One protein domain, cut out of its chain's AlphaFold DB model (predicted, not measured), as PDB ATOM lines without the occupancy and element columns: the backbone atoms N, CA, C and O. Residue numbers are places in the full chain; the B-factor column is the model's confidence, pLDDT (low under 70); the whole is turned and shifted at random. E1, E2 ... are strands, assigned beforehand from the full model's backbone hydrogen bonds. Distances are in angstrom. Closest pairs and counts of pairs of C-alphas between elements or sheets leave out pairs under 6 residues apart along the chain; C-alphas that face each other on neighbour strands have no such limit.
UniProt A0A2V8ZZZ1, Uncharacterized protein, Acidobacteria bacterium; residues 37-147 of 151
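AT A GLANCE: This is residues 37 to 147 of the 151 residues of an uncharacterized protein of Acidobacteria bacterium (UniProt A0A2V8ZZZ1). Two antiparallel sheets of four strands make a loose sandwich, only partly face to face: E5 E6 E7 E8 is curled like part of a barrel round E1, and E2, E3 and E4 lead away from it. The far end of the hairpin E5 and E6, with Asn 105, reaches out as an arm. The 111 printed residues hold eight named strands, E1 to E8 in order, and no named helix; the class is all strand. The whole is compact, radius of gyration of the C-alphas 14.8 A, spanning 48 by 34 by 31 A.

IN THESE COORDINATES: After residues 37 to 48, find C-alpha 49 at (-20.088, -23.400, -1.277), where E1 runs to 53. E2 is residues 56 to 61, E3 64 to 68, E4 77 to 80. E5, 90 to 101, 20.4 A long, bends by 117 degrees at 93; E6, 111 to 126, 34.2 A, bends by 69 degrees at 114. E7 is 129 to 136, 21.5 A; E8, 139 to 146, 22.6 A, ends at (1.895, -22.600, -5.683).

HOW THE PARTS SIT: Each sheet is a meander, each strand the antiparallel neighbour of the one before. Look for N 51 and O 58, 2.9 A, between E1 and E2; N 59 and O 66, 2.8 A, between E2 and E3; N 67 and O 77, 2.7 A, between E3 and E4. In the other, strongly twisted sheet, find N 92 and O 119, 2.9 A; N 122 and O 131, 2.8 A; N 145 and O 130, 2.8 A. Between sheets, the closest C-alphas of E1 and E5 are Met 49 and Arg 90, 6.9 A. E4 and E8 are apart.

THE WHOLE: The C-alphas of Asn 105 and Lys 147 are the farthest apart, 49.6 A. The printed part has no cut and no long link. Confidence is under 70 at residues 41 to 45 and 70 to 75.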
ATOM      1  N   GLU A  37     -20.381 -26.967   2.828       96.75
ATOM      2  CA  GLU A  37     -21.396 -27.649   2.031       96.75
ATOM      3  C   GLU A  37     -21.718 -26.882   0.745       96.75
ATOM      4  O   GLU A  37     -21.466 -25.674   0.668       96.75
ATOM      5  N   PRO A  38     -22.284 -27.552  -0.271       95.81
ATOM      6  CA  PRO A  38     -22.777 -26.880  -1.463       95.81
ATOM      7  C   PRO A  38     -23.901 -25.902  -1.121       95.81
ATOM      8  O   PRO A  38     -24.801 -26.214  -0.334       95.81
ATOM      9  N   ALA A  39     -23.882 -24.731  -1.756       92.06
ATOM     10  CA  ALA A  39     -24.934 -23.745  -1.573       92.06
ATOM     11  C   ALA A  39     -26.312 -24.312  -1.965       92.06
ATOM     12  O   ALA A  39     -26.464 -25.080  -2.914       92.06
ATOM     13  N   ALA A  40     -27.337 -23.919  -1.208       78.94
ATOM     14  CA  ALA A  40     -28.697 -24.424  -1.373       78.94
ATOM     15  C   ALA A  40     -29.379 -23.989  -2.672       78.94
ATOM     16  O   ALA A  40     -30.240 -24.698  -3.192       78.94
ATOM     17  N   SER A  41     -29.041 -22.790  -3.143       64.38
ATOM     18  CA  SER A  41     -29.746 -22.126  -4.227       64.38
ATOM     19  C   SER A  41     -29.064 -22.415  -5.555       64.38
ATOM     20  O   SER A  41     -27.943 -21.983  -5.782       64.38
ATOM     21  N   GLN A  42     -29.772 -23.085  -6.466       54.38
ATOM     22  CA  GLN A  42     -29.387 -23.098  -7.884       54.38
ATOM     23  C   GLN A  42     -29.714 -21.766  -8.582       54.38
ATOM     24  O   GLN A  42     -29.245 -21.510  -9.687       54.38
ATOM     25  N   GLN A  43     -30.549 -20.933  -7.953       52.12
ATOM     26  CA  GLN A  43     -31.092 -19.707  -8.534       52.12
ATOM     27  C   GLN A  43     -30.174 -18.503  -8.306       52.12
ATOM     28  O   GLN A  43     -30.152 -17.585  -9.120       52.12
ATOM     29  N   ASP A  44     -29.373 -18.550  -7.239       66.31
ATOM     30  CA  ASP A  44     -28.207 -17.694  -7.063       66.31
ATOM     31  C   ASP A  44     -26.943 -18.500  -7.385       66.31
ATOM     32  O   ASP A  44     -26.251 -19.010  -6.505       66.31
ATOM     33  N   SER A  45     -26.651 -18.625  -8.681       65.50
ATOM     34  CA  SER A  45     -25.475 -19.342  -9.190       65.50
ATOM     35  C   SER A  45     -24.143 -18.687  -8.808       65.50
ATOM     36  O   SER A  45     -23.079 -19.209  -9.143       65.50
ATOM     37  N   SER A  46     -24.181 -17.545  -8.115       83.94
ATOM     38  CA  SER A  46     -22.982 -16.838  -7.694       83.94
ATOM     39  C   SER A  46     -22.355 -17.407  -6.417       83.94
ATOM     40  O   SER A  46     -21.206 -17.070  -6.139       83.94
ATOM     41  N   ILE A  47     -23.048 -18.293  -5.684       93.19
ATOM     42  CA  ILE A  47     -22.530 -18.979  -4.489       93.19
ATOM     43  C   ILE A  47     -22.418 -20.476  -4.775       93.19
ATOM     44  O   ILE A  47     -23.406 -21.137  -5.077       93.19
ATOM     45  N   ALA A  48     -21.216 -21.031  -4.649       95.38
ATOM     46  CA  ALA A  48     -20.970 -22.450  -4.899       95.38
ATOM     47  C   ALA A  48     -20.910 -23.267  -3.603       95.38
ATOM     48  O   ALA A  48     -21.507 -24.340  -3.520       95.38
ATOM     49  N   MET A  49     -20.230 -22.745  -2.580       97.00
ATOM     50  CA  MET A  49     -20.088 -23.400  -1.277       97.00
ATOM     51  C   MET A  49     -20.399 -22.417  -0.152       97.00
ATOM     52  O   MET A  49     -20.216 -21.209  -0.308       97.00
ATOM     53  N   ILE A  50     -20.817 -22.936   0.999       95.69
ATOM     54  CA  ILE A  50     -20.953 -22.168   2.236       95.69
ATOM     55  C   ILE A  50     -20.270 -22.882   3.403       95.69
ATOM     56  O   ILE A  50     -20.105 -24.100   3.385       95.69
ATOM     57  N   GLY A  51     -19.897 -22.123   4.428       94.25
ATOM     58  CA  GLY A  51     -19.396 -22.635   5.703       94.25
ATOM     59  C   GLY A  51     -19.949 -21.831   6.876       94.25
ATOM     60  O   GLY A  51     -20.228 -20.635   6.751       94.25
ATOM     61  N   ARG A  52     -20.126 -22.481   8.029       90.75
ATOM     62  CA  ARG A  52     -20.566 -21.811   9.263       90.75
ATOM     63  C   ARG A  52     -19.362 -21.555  10.157       90.75
ATOM     64  O   ARG A  52     -18.655 -22.485  10.523       90.75
ATOM     65  N   VAL A  53     -19.157 -20.294  10.513       87.81
ATOM     66  CA  VAL A  53     -18.065 -19.835  11.380       87.81
ATOM     67  C   VAL A  53     -18.649 -19.066  12.563       87.81
ATOM     68  O   VAL A  53     -19.789 -18.605  12.512       87.81
ATOM     69  N   ALA A  54     -17.882 -18.886  13.641       82.88
ATOM     70  CA  ALA A  54     -18.380 -18.195  14.838       82.88
ATOM     71  C   ALA A  54     -18.890 -16.765  14.551       82.88
ATOM     72  O   ALA A  54     -19.800 -16.279  15.223       82.88
ATOM     73  N   SER A  55     -18.324 -16.099  13.540       78.88
ATOM     74  CA  SER A  55     -18.700 -14.751  13.110       78.88
ATOM     75  C   SER A  55     -19.892 -14.702  12.147       78.88
ATOM     76  O   SER A  55     -20.400 -13.610  11.901       78.88
ATOM     77  N   GLY A  56     -20.373 -15.836  11.621       88.25
ATOM     78  CA  GLY A  56     -21.482 -15.869  10.670       88.25
ATOM     79  C   GLY A  56     -21.368 -16.962   9.608       88.25
ATOM     80  O   GLY A  56     -21.005 -18.102   9.890       88.25
ATOM     81  N   THR A  57     -21.733 -16.620   8.374       91.31
ATOM     82  CA  THR A  57     -21.677 -17.542   7.227       91.31
ATOM     83  C   THR A  57     -20.640 -17.052   6.243       91.31
ATOM     84  O   THR A  57     -20.707 -15.897   5.830       91.31
ATOM     85  N   VAL A  58     -19.706 -17.923   5.874       94.38
ATOM     86  CA  VAL A  58     -18.824 -17.687   4.735       94.38
ATOM     87  C   VAL A  58     -19.468 -18.259   3.477       94.38
ATOM     88  O   VAL A  58     -19.973 -19.380   3.482       94.38
ATOM     89  N   GLU A  59     -19.461 -17.475   2.411       95.31
ATOM     90  CA  GLU A  59     -19.937 -17.808   1.078       95.31
ATOM     91  C   GLU A  59     -18.752 -17.804   0.117       95.31
ATOM     92  O   GLU A  59     -18.006 -16.825   0.038       95.31
ATOM     93  N   PHE A  60     -18.598 -18.890  -0.633       96.56
ATOM     94  CA  PHE A  60     -17.540 -19.061  -1.620       96.56
ATOM     95  C   PHE A  60     -18.114 -18.894  -3.022       96.56
ATOM     96  O   PHE A  60     -19.001 -19.642  -3.450       96.56
ATOM     97  N   ARG A  61     -17.595 -17.897  -3.734       95.75
ATOM     98  CA  ARG A  61     -18.054 -17.428  -5.048       95.75
ATOM     99  C   ARG A  61     -16.922 -17.596  -6.067       95.75
ATOM    100  O   ARG A  61     -15.777 -17.674  -5.634       95.75
ATOM    101  N   PRO A  62     -17.169 -17.612  -7.390       95.12
ATOM    102  CA  PRO A  62     -16.142 -17.969  -8.378       95.12
ATOM    103  C   PRO A  62     -14.815 -17.185  -8.350       95.12
ATOM    104  O   PRO A  62     -13.797 -17.679  -8.823       95.12
ATOM    105  N   SER A  63     -14.805 -15.968  -7.804       95.00
ATOM    106  CA  SER A  63     -13.601 -15.131  -7.673       95.00
ATOM    107  C   SER A  63     -13.613 -14.280  -6.400       95.00
ATOM    108  O   SER A  63     -12.988 -13.221  -6.346       95.00
ATOM    109  N   ALA A  64     -14.366 -14.704  -5.386       95.62
ATOM    110  CA  ALA A  64     -14.513 -13.955  -4.147       95.62
ATOM    111  C   ALA A  64     -14.956 -14.856  -2.994       95.62
ATOM    112  O   ALA A  64     -15.566 -15.907  -3.207       95.62
ATOM    113  N   ILE A  65     -14.725 -14.386  -1.774       95.31
ATOM    114  CA  ILE A  65     -15.371 -14.903  -0.568       95.31
ATOM    115  C   ILE A  65     -16.081 -13.768   0.163       95.31
ATOM    116  O   ILE A  65     -15.599 -12.636   0.184       95.31
ATOM    117  N   ALA A  66     -17.222 -14.065   0.771       93.50
ATOM    118  CA  ALA A  66     -17.967 -13.110   1.582       93.50
ATOM    119  C   ALA A  66     -18.334 -13.734   2.927       93.50
ATOM    120  O   ALA A  66     -18.779 -14.873   2.985       93.50
ATOM    121  N   ILE A  67     -18.151 -12.995   4.013       91.12
ATOM    122  CA  ILE A  67     -18.540 -13.380   5.363       91.12
ATOM    123  C   ILE A  67     -19.676 -12.462   5.792       91.12
ATOM    124  O   ILE A  67     -19.487 -11.265   6.013       91.12
ATOM    125  N   HIS A  68     -20.862 -13.040   5.930       87.75
ATOM    126  CA  HIS A  68     -22.050 -12.347   6.400       87.75
ATOM    127  C   HIS A  68     -22.247 -12.633   7.884       87.75
ATOM    128  O   HIS A  68     -22.496 -13.775   8.282       87.75
ATOM    129  N   SER A  69     -22.148 -11.588   8.708       80.56
ATOM    130  CA  SER A  69     -22.508 -11.676  10.120       80.56
ATOM    131  C   SER A  69     -24.014 -11.861  10.269       80.56
ATOM    132  O   SER A  69     -24.809 -11.195   9.608       80.56
ATOM    133  N   GLY A  70     -24.421 -12.741  11.183       65.50
ATOM    134  CA  GLY A  70     -25.832 -12.908  11.544       65.50
ATOM    135  C   GLY A  70     -26.410 -11.721  12.329       65.50
ATOM    136  O   GLY A  70     -27.613 -11.683  12.584       65.50
ATOM    137  N   ARG A  71     -25.580 -10.751  12.741       65.75
ATOM    138  CA  ARG A  71     -26.028  -9.536  13.433       65.75
ATOM    139  C   ARG A  71     -26.351  -8.451  12.407       65.75
ATOM    140  O   ARG A  71     -25.473  -8.027  11.666       65.75
ATOM    141  N   LYS A  72     -27.597  -7.964  12.429       57.97
ATOM    142  CA  LYS A  72     -28.154  -6.949  11.507       57.97
ATOM    143  C   LYS A  72     -27.325  -5.663  11.347       57.97
ATOM    144  O   LYS A  72     -27.509  -4.971  10.355       57.97
ATOM    145  N   GLU A  73     -26.466  -5.330  12.309       59.44
ATOM    146  CA  GLU A  73     -25.776  -4.032  12.386       59.44
ATOM    147  C   GLU A  73     -24.297  -4.086  11.976       59.44
ATOM    148  O   GLU A  73     -23.676  -3.053  11.742       59.44
ATOM    149  N   THR A  74     -23.720  -5.282  11.850       58.97
ATOM    150  CA  THR A  74     -22.345  -5.462  11.368       58.97
ATOM    151  C   THR A  74     -22.401  -5.844   9.897       58.97
ATOM    152  O   THR A  74     -22.876  -6.933   9.574       58.97
ATOM    153  N   GLY A  75     -21.954  -4.948   9.014       65.88
ATOM    154  CA  GLY A  75     -21.835  -5.224   7.582       65.88
ATOM    155  C   GLY A  75     -21.031  -6.500   7.296       65.88
ATOM    156  O   GLY A  75     -20.248  -6.958   8.129       65.88
ATOM    157  N   GLY A  76     -21.252  -7.094   6.123       76.50
ATOM    158  CA  GLY A  76     -20.459  -8.236   5.669       76.50
ATOM    159  C   GLY A  76     -19.026  -7.823   5.326       76.50
ATOM    160  O   GLY A  76     -18.777  -6.686   4.930       76.50
ATOM    161  N   PHE A  77     -18.091  -8.756   5.465       85.88
ATOM    162  CA  PHE A  77     -16.716  -8.606   4.992       85.88
ATOM    163  C   PHE A  77     -16.539  -9.422   3.713       85.88
ATOM    164  O   PHE A  77     -16.954 -10.575   3.676       85.88
ATOM    165  N   GLY A  78     -15.941  -8.854   2.669       90.06
ATOM    166  CA  GLY A  78     -15.710  -9.547   1.402       90.06
ATOM    167  C   GLY A  78     -14.264  -9.424   0.948       90.06
ATOM    168  O   GLY A  78     -13.652  -8.372   1.118       90.06
ATOM    169  N   ILE A  79     -13.738 -10.492   0.353       92.25
ATOM    170  CA  ILE A  79     -12.444 -10.514  -0.332       92.25
ATOM    171  C   ILE A  79     -12.709 -10.851  -1.793       92.25
ATOM    172  O   ILE A  79     -13.321 -11.878  -2.089       92.25
ATOM    173  N   ASN A  80     -12.220 -10.003  -2.695       95.81
ATOM    174  CA  ASN A  80     -12.143 -10.302  -4.119       95.81
ATOM    175  C   ASN A  80     -10.732 -10.798  -4.443       95.81
ATOM    176  O   ASN A  80      -9.751 -10.245  -3.946       95.81
ATOM    177  N   PHE A  81     -10.630 -11.830  -5.276       95.69
ATOM    178  CA  PHE A  81      -9.346 -12.297  -5.792       95.69
ATOM    179  C   PHE A  81      -9.023 -11.532  -7.076       95.69
ATOM    180  O   PHE A  81      -9.337 -11.971  -8.184       95.69
ATOM    181  N   ASP A  82      -8.441 -10.344  -6.929       95.12
ATOM    182  CA  ASP A  82      -8.104  -9.494  -8.070       95.12
ATOM    183  C   ASP A  82      -7.093 -10.192  -8.988       95.12
ATOM    184  O   ASP A  82      -6.143 -10.824  -8.524       95.12
ATOM    185  N   GLY A  83      -7.327 -10.120 -10.302       94.25
ATOM    186  CA  GLY A  83      -6.526 -10.818 -11.317       94.25
ATOM    187  C   GLY A  83      -6.764 -12.333 -11.406       94.25
ATOM    188  O   GLY A  83      -6.183 -12.983 -12.276       94.25
ATOM    189  N   ALA A  84      -7.614 -12.904 -10.548       95.06
ATOM    190  CA  ALA A  84      -7.912 -14.327 -10.577       95.06
ATOM    191  C   ALA A  84      -8.818 -14.706 -11.751       95.06
ATOM    192  O   ALA A  84      -9.608 -13.915 -12.276       95.06
ATOM    193  N   ARG A  85      -8.753 -15.978 -12.129       92.81
ATOM    194  CA  ARG A  85      -9.744 -16.594 -13.004       92.81
ATOM    195  C   ARG A  85     -11.051 -16.776 -12.240       92.81
ATOM    196  O   ARG A  85     -11.052 -17.147 -11.071       92.81
ATOM    197  N   SER A  86     -12.169 -16.607 -12.941       92.94
ATOM    198  CA  SER A  86     -13.465 -17.058 -12.435       92.94
ATOM    199  C   SER A  86     -13.497 -18.587 -12.464       92.94
ATOM    200  O   SER A  86     -13.551 -19.191 -13.538       92.94
ATOM    201  N   THR A  87     -13.401 -19.219 -11.295       93.19
ATOM    202  CA  THR A  87     -13.372 -20.679 -11.139       93.19
ATOM    203  C   THR A  87     -14.358 -21.102 -10.063       93.19
ATOM    204  O   THR A  87     -14.395 -20.525  -8.984       93.19
ATOM    205  N   VAL A  88     -15.198 -22.097 -10.342       94.62
ATOM    206  CA  VAL A  88     -16.219 -22.537  -9.383       94.62
ATOM    207  C   VAL A  88     -15.537 -23.320  -8.255       94.62
ATOM    208  O   VAL A  88     -15.011 -24.404  -8.534       94.62
ATOM    209  N   PRO A  89     -15.540 -22.824  -7.001       96.88
ATOM    210  CA  PRO A  89     -14.907 -23.534  -5.902       96.88
ATOM    211  C   PRO A  89     -15.686 -24.803  -5.556       96.88
ATOM    212  O   PRO A  89     -16.905 -24.873  -5.725       96.88
ATOM    213  N   ARG A  90     -14.974 -25.823  -5.076       97.50
ATOM    214  CA  ARG A  90     -15.539 -27.152  -4.804       97.50
ATOM    215  C   ARG A  90     -15.192 -27.632  -3.407       97.50
ATOM    216  O   ARG A  90     -14.099 -27.365  -2.918       97.50
ATOM    217  N   GLY A  91     -16.105 -28.385  -2.801       97.88
ATOM    218  CA  GLY A  91     -15.819 -29.142  -1.588       97.88
ATOM    219  C   GLY A  91     -14.780 -30.234  -1.845       97.88
ATOM    220  O   GLY A  91     -14.850 -30.929  -2.860       97.88
ATOM    221  N   ALA A  92     -13.834 -30.382  -0.925       98.38
ATOM    222  CA  ALA A  92     -12.860 -31.467  -0.896       98.38
ATOM    223  C   ALA A  92     -12.807 -32.081   0.505       98.38
ATOM    224  O   ALA A  92     -13.203 -31.441   1.478       98.38
ATOM    225  N   ASP A  93     -12.317 -33.317   0.578       97.75
ATOM    226  CA  ASP A  93     -12.244 -34.122   1.800       97.75
ATOM    227  C   ASP A  93     -13.637 -34.307   2.428       97.75
ATOM    228  O   ASP A  93     -14.053 -33.571   3.318       97.75
ATOM    229  N   LEU A  94     -14.399 -35.263   1.881       97.69
ATOM    230  CA  LEU A  94     -15.768 -35.552   2.315       97.69
ATOM    231  C   LEU A  94     -15.793 -35.948   3.796       97.69
ATOM    232  O   LEU A  94     -15.073 -36.854   4.216       97.69
ATOM    233  N   GLU A  95     -16.675 -35.307   4.550       95.25
ATOM    234  CA  GLU A  95     -16.887 -35.584   5.964       95.25
ATOM    235  C   GLU A  95     -17.974 -36.637   6.176       95.25
ATOM    236  O   GLU A  95     -18.888 -36.811   5.366       95.25
ATOM    237  N   GLN A  96     -17.898 -37.332   7.312       93.94
ATOM    238  CA  GLN A  96     -18.959 -38.255   7.732       93.94
ATOM    239  C   GLN A  96     -20.198 -37.509   8.242       93.94
ATOM    240  O   GLN A  96     -21.284 -38.086   8.322       93.94
ATOM    241  N   SER A  97     -20.041 -36.234   8.613       91.44
ATOM    242  CA  SER A  97     -21.154 -35.395   9.036       91.44
ATOM    243  C   SER A  97     -22.041 -35.023   7.851       91.44
ATOM    244  O   SER A  97     -21.576 -34.796   6.734       91.44
ATOM    245  N   LEU A  98     -23.338 -34.921   8.122       94.69
ATOM    246  CA  LEU A  98     -24.334 -34.456   7.171       94.69
ATOM    247  C   LEU A  98     -25.121 -33.312   7.793       94.69
ATOM    248  O   LEU A  98     -25.401 -33.317   8.994       94.69
ATOM    249  N   THR A  99     -25.543 -32.371   6.956       93.38
ATOM    250  CA  THR A  99     -26.415 -31.273   7.371       93.38
ATOM    251  C   THR A  99     -27.851 -31.512   6.904       93.38
ATOM    252  O   THR A  99     -28.105 -31.955   5.783       93.38
ATOM    253  N   ASN A 100     -28.810 -31.222   7.788       94.00
ATOM    254  CA  ASN A 100     -30.242 -31.323   7.516       94.00
ATOM    255  C   ASN A 100     -30.912 -29.963   7.745       94.00
ATOM    256  O   ASN A 100     -30.873 -29.414   8.844       94.00
ATOM    257  N   TYR A 101     -31.571 -29.450   6.712       91.62
ATOM    258  CA  TYR A 101     -32.362 -28.226   6.726       91.62
ATOM    259  C   TYR A 101     -33.848 -28.571   6.795       91.62
ATOM    260  O   TYR A 101     -34.487 -28.818   5.771       91.62
ATOM    261  N   LEU A 102     -34.397 -28.576   8.010       93.69
ATOM    262  CA  LEU A 102     -35.813 -28.844   8.280       93.69
ATOM    263  C   LEU A 102     -36.579 -27.517   8.419       93.69
ATOM    264  O   LEU A 102     -37.052 -27.156   9.495       93.69
ATOM    265  N   LEU A 103     -36.582 -26.720   7.349       88.31
ATOM    266  CA  LEU A 103     -37.148 -25.369   7.361       88.31
ATOM    267  C   LEU A 103     -38.662 -25.412   7.119       88.31
ATOM    268  O   LEU A 103     -39.119 -25.914   6.096       88.31
ATOM    269  N   GLY A 104     -39.431 -24.831   8.044       91.81
ATOM    270  CA  GLY A 104     -40.892 -24.817   7.980       91.81
ATOM    271  C   GLY A 104     -41.533 -26.168   8.312       91.81
ATOM    272  O   GLY A 104     -40.869 -27.122   8.717       91.81
ATOM    273  N   ASN A 105     -42.854 -26.234   8.144       94.62
ATOM    274  CA  ASN A 105     -43.664 -27.377   8.582       94.62
ATOM    275  C   ASN A 105     -43.979 -28.380   7.461       94.62
ATOM    276  O   ASN A 105     -44.687 -29.347   7.719       94.62
ATOM    277  N   ASP A 106     -43.500 -28.149   6.235       94.69
ATOM    278  CA  ASP A 106     -43.701 -29.052   5.099       94.69
ATOM    279  C   ASP A 106     -42.445 -29.916   4.881       94.69
ATOM    280  O   ASP A 106     -41.428 -29.394   4.412       94.69
ATOM    281  N   PRO A 107     -42.492 -31.232   5.177       93.81
ATOM    282  CA  PRO A 107     -41.365 -32.130   4.954       93.81
ATOM    283  C   PRO A 107     -40.909 -32.219   3.496       93.81
ATOM    284  O   PRO A 107     -39.748 -32.535   3.251       93.81
ATOM    285  N   ALA A 108     -41.777 -31.915   2.524       93.12
ATOM    286  CA  ALA A 108     -41.395 -31.878   1.114       93.12
ATOM    287  C   ALA A 108     -40.436 -30.718   0.791       93.12
ATOM    288  O   ALA A 108     -39.744 -30.759  -0.224       93.12
ATOM    289  N   GLN A 109     -40.371 -29.697   1.653       89.62
ATOM    290  CA  GLN A 109     -39.432 -28.576   1.539       89.62
ATOM    291  C   GLN A 109     -38.129 -28.810   2.316       89.62
ATOM    292  O   GLN A 109     -37.207 -27.993   2.245       89.62
ATOM    293  N   TRP A 110     -38.025 -29.905   3.074       93.38
ATOM    294  CA  TRP A 110     -36.816 -30.209   3.826       93.38
ATOM    295  C   TRP A 110     -35.693 -30.670   2.898       93.38
ATOM    296  O   TRP A 110     -35.887 -31.489   2.001       93.38
ATOM    297  N   ARG A 111     -34.473 -30.195   3.161       92.25
ATOM    298  CA  ARG A 111     -33.259 -30.683   2.493       92.25
ATOM    299  C   ARG A 111     -32.474 -31.506   3.494       92.25
ATOM    300  O   ARG A 111     -31.920 -30.956   4.439       92.25
ATOM    301  N   THR A 112     -32.449 -32.816   3.311       94.75
ATOM    302  CA  THR A 112     -31.743 -33.737   4.210       94.75
ATOM    303  C   THR A 112     -30.533 -34.352   3.522       94.75
ATOM    304  O   THR A 112     -30.447 -34.337   2.295       94.75
ATOM    305  N   HIS A 113     -29.609 -34.896   4.315       95.00
ATOM    306  CA  HIS A 113     -28.405 -35.583   3.844       95.00
ATOM    307  C   HIS A 113     -27.508 -34.706   2.960       95.00
ATOM    308  O   HIS A 113     -26.932 -35.175   1.978       95.00
ATOM    309  N   VAL A 114     -27.384 -33.419   3.297       95.31
ATOM    310  CA  VAL A 114     -26.443 -32.533   2.610       95.31
ATOM    311  C   VAL A 114     -25.029 -32.922   3.026       95.31
ATOM    312  O   VAL A 114     -24.688 -32.847   4.207       95.31
ATOM    313  N   SER A 115     -24.222 -33.351   2.054       96.69
ATOM    314  CA  SER A 115     -22.822 -33.715   2.266       96.69
ATOM    315  C   SER A 115     -22.012 -32.548   2.810       96.69
ATOM    316  O   SER A 115     -22.073 -31.438   2.273       96.69
ATOM    317  N   ASN A 116     -21.203 -32.832   3.827       97.06
ATOM    318  CA  ASN A 116     -20.222 -31.892   4.332       97.06
ATOM    319  C   ASN A 116     -18.809 -32.224   3.841       97.06
ATOM    320  O   ASN A 116     -18.492 -33.361   3.500       97.06
ATOM    321  N   TYR A 117     -17.971 -31.199   3.802       98.06
ATOM    322  CA  TYR A 117     -16.597 -31.243   3.327       98.06
ATOM    323  C   TYR A 117     -15.700 -30.522   4.327       98.06
ATOM    324  O   TYR A 117     -16.099 -29.495   4.882       98.06
ATOM    325  N   ALA A 118     -14.485 -31.024   4.525       97.06
ATOM    326  CA  ALA A 118     -13.502 -30.407   5.410       97.06
ATOM    327  C   ALA A 118     -12.841 -29.176   4.773       97.06
ATOM    328  O   ALA A 118     -12.300 -28.324   5.478       97.06
ATOM    329  N   LYS A 119     -12.860 -29.086   3.433       98.44
ATOM    330  CA  LYS A 119     -12.175 -28.034   2.676       98.44
ATOM    331  C   LYS A 119     -13.016 -27.480   1.535       98.44
ATOM    332  O   LYS A 119     -13.852 -28.179   0.962       98.44
ATOM    333  N   VAL A 120     -12.705 -26.249   1.138       98.56
ATOM    334  CA  VAL A 120     -13.133 -25.649  -0.133       98.56
ATOM    335  C   VAL A 120     -11.904 -25.319  -0.970       98.56
ATOM    336  O   VAL A 120     -10.973 -24.687  -0.485       98.56
ATOM    337  N   VAL A 121     -11.901 -25.739  -2.233       98.69
ATOM    338  CA  VAL A 121     -10.763 -25.595  -3.146       98.69
ATOM    339  C   VAL A 121     -11.152 -24.757  -4.356       98.69
ATOM    340  O   VAL A 121     -12.100 -25.080  -5.074       98.69
ATOM    341  N   TYR A 122     -10.360 -23.722  -4.617       98.12
ATOM    342  CA  TYR A 122     -10.288 -23.017  -5.887       98.12
ATOM    343  C   TYR A 122      -9.111 -23.562  -6.688       98.12
ATOM    344  O   TYR A 122      -7.961 -23.182  -6.466       98.12
ATOM    345  N   SER A 123      -9.384 -24.456  -7.633       97.50
ATOM    346  CA  SER A 123      -8.346 -24.943  -8.539       97.50
ATOM    347  C   SER A 123      -7.965 -23.868  -9.551       97.50
ATOM    348  O   SER A 123      -8.832 -23.344 -10.255       97.50
ATOM    349  N   ASN A 124      -6.660 -23.620  -9.671       96.56
ATOM    350  CA  ASN A 124      -6.051 -22.743 -10.664       96.56
ATOM    351  C   ASN A 124      -6.662 -21.331 -10.622       96.56
ATOM    352  O   ASN A 124      -6.946 -20.748 -11.676       96.56
ATOM    353  N   LEU A 125      -6.917 -20.845  -9.396       97.00
ATOM    354  CA  LEU A 125      -7.468 -19.518  -9.110       97.00
ATOM    355  C   LEU A 125      -6.610 -18.450  -9.783       97.00
ATOM    356  O   LEU A 125      -7.124 -17.604 -10.507       97.00
ATOM    357  N   TYR A 126      -5.295 -18.588  -9.630       97.50
ATOM    358  CA  TYR A 126      -4.306 -17.968 -10.502       97.50
ATOM    359  C   TYR A 126      -3.600 -19.056 -11.321       97.50
ATOM    360  O   TYR A 126      -3.654 -20.232 -10.944       97.50
ATOM    361  N   PRO A 127      -2.960 -18.719 -12.456       96.75
ATOM    362  CA  PRO A 127      -2.216 -19.689 -13.252       96.75
ATOM    363  C   PRO A 127      -1.191 -20.472 -12.413       96.75
ATOM    364  O   PRO A 127      -0.186 -19.941 -11.975       96.75
ATOM    365  N   GLY A 128      -1.452 -21.760 -12.189       96.88
ATOM    366  CA  GLY A 128      -0.592 -22.639 -11.395       96.88
ATOM    367  C   GLY A 128      -0.742 -22.503  -9.875       96.88
ATOM    368  O   GLY A 128      -0.033 -23.200  -9.155       96.88
ATOM    369  N   ILE A 129      -1.681 -21.693  -9.379       98.19
ATOM    370  CA  ILE A 129      -1.907 -21.484  -7.944       98.19
ATOM    371  C   ILE A 129      -3.337 -21.882  -7.584       98.19
ATOM    372  O   ILE A 129      -4.310 -21.341  -8.118       98.19
ATOM    373  N   ASP A 130      -3.462 -22.828  -6.659       98.25
ATOM    374  CA  ASP A 130      -4.746 -23.207  -6.071       98.25
ATOM    375  C   ASP A 130      -4.930 -22.454  -4.741       98.25
ATOM    376  O   ASP A 130      -3.954 -22.238  -4.027       98.25
ATOM    377  N   ALA A 131      -6.159 -22.076  -4.380       98.19
ATOM    378  CA  ALA A 131      -6.470 -21.599  -3.027       98.19
ATOM    379  C   ALA A 131      -7.309 -22.643  -2.290       98.19
ATOM    380  O   ALA A 131      -8.279 -23.165  -2.842       98.19
ATOM    381  N   VAL A 132      -6.947 -22.953  -1.049       98.56
ATOM    382  CA  VAL A 132      -7.617 -23.960  -0.222       98.56
ATOM    383  C   VAL A 132      -8.043 -23.322   1.085       98.56
ATOM    384  O   VAL A 132      -7.219 -22.731   1.765       98.56
ATOM    385  N   PHE A 133      -9.313 -23.467   1.445       98.06
ATOM    386  CA  PHE A 133      -9.899 -22.962   2.684       98.06
ATOM    387  C   PHE A 133     -10.299 -24.125   3.583       98.06
ATOM    388  O   PHE A 133     -10.865 -25.106   3.095       98.06
ATOM    389  N   TYR A 134     -10.028 -24.015   4.882       97.50
ATOM    390  CA  TYR A 134     -10.329 -25.054   5.867       97.50
ATOM    391  C   TYR A 134     -10.532 -24.480   7.272       97.50
ATOM    392  O   TYR A 134     -10.182 -23.336   7.558       97.50
ATOM    393  N   GLY A 135     -11.139 -25.275   8.152       93.56
ATOM    394  CA  GLY A 135     -11.263 -24.937   9.565       93.56
ATOM    395  C   GLY A 135     -10.014 -25.318  10.359       93.56
ATOM    396  O   GLY A 135      -9.562 -26.457  10.284       93.56
ATOM    397  N   ASN A 136      -9.517 -24.399  11.182       89.69
ATOM    398  CA  ASN A 136      -8.570 -24.678  12.260       89.69
ATOM    399  C   ASN A 136      -9.236 -24.316  13.597       89.69
ATOM    400  O   ASN A 136      -9.311 -23.151  13.997       89.69
ATOM    401  N   GLY A 137      -9.838 -25.314  14.248       85.38
ATOM    402  CA  GLY A 137     -10.752 -25.077  15.365       85.38
ATOM    403  C   GLY A 137     -11.988 -24.287  14.917       85.38
ATOM    404  O   GLY A 137     -12.768 -24.763  14.096       85.38
ATOM    405  N   ASN A 138     -12.171 -23.079  15.458       80.94
ATOM    406  CA  ASN A 138     -13.260 -22.158  15.102       80.94
ATOM    407  C   ASN A 138     -12.833 -21.029  14.150       80.94
ATOM    408  O   ASN A 138     -13.619 -20.103  13.917       80.94
ATOM    409  N   HIS A 139     -11.606 -21.083  13.632       87.44
ATOM    410  CA  HIS A 139     -11.077 -20.103  12.696       87.44
ATOM    411  C   HIS A 139     -11.076 -20.663  11.277       87.44
ATOM    412  O   HIS A 139     -10.755 -21.829  11.053       87.44
ATOM    413  N   LEU A 140     -11.450 -19.816  10.322       93.00
ATOM    414  CA  LEU A 140     -11.279 -20.106   8.906       93.00
ATOM    415  C   LEU A 140      -9.854 -19.721   8.510       93.00
ATOM    416  O   LEU A 140      -9.475 -18.557   8.646       93.00
ATOM    417  N   GLU A 141      -9.097 -20.681   8.002       95.56
ATOM    418  CA  GLU A 141      -7.755 -20.477   7.462       95.56
ATOM    419  C   GLU A 141      -7.733 -20.780   5.962       95.56
ATOM    420  O   GLU A 141      -8.673 -21.363   5.406       95.56
ATOM    421  N   HIS A 142      -6.675 -20.319   5.298       96.69
ATOM    422  CA  HIS A 142      -6.470 -20.568   3.882       96.69
ATOM    423  C   HIS A 142      -4.993 -20.698   3.538       96.69
ATOM    424  O   HIS A 142      -4.159 -20.008   4.118       96.69
ATOM    425  N   ASP A 143      -4.721 -21.510   2.521       98.00
ATOM    426  CA  ASP A 143      -3.402 -21.679   1.925       98.00
ATOM    427  C   ASP A 143      -3.468 -21.450   0.413       98.00
ATOM    428  O   ASP A 143      -4.411 -21.884  -0.258       98.00
ATOM    429  N   PHE A 144      -2.429 -20.819  -0.133       97.69
ATOM    430  CA  PHE A 144      -2.175 -20.785  -1.572       97.69
ATOM    431  C   PHE A 144      -1.132 -21.841  -1.929       97.69
ATOM    432  O   PHE A 144       0.028 -21.760  -1.522       97.69
ATOM    433  N   ILE A 145      -1.544 -22.838  -2.704       98.06
ATOM    434  CA  ILE A 145      -0.671 -23.914  -3.167       98.06
ATOM    435  C   ILE A 145      -0.095 -23.504  -4.518       98.06
ATOM    436  O   ILE A 145      -0.765 -23.594  -5.548       98.06
ATOM    437  N   VAL A 146       1.157 -23.055  -4.501       97.62
ATOM    438  CA  VAL A 146       1.895 -22.600  -5.683       97.62
ATOM    439  C   VAL A 146       2.595 -23.792  -6.336       97.62
ATOM    440  O   VAL A 146       3.459 -24.432  -5.732       97.62
ATOM    441  N   LYS A 147       2.221 -24.120  -7.576       96.31
ATOM    442  CA  LYS A 147       2.889 -25.167  -8.364       96.31
ATOM    443  C   LYS A 147       4.230 -24.652  -8.899       96.31
ATOM    444  O   LYS A 147       4.386 -23.446  -9.091       96.31
TER     445      LYS A 147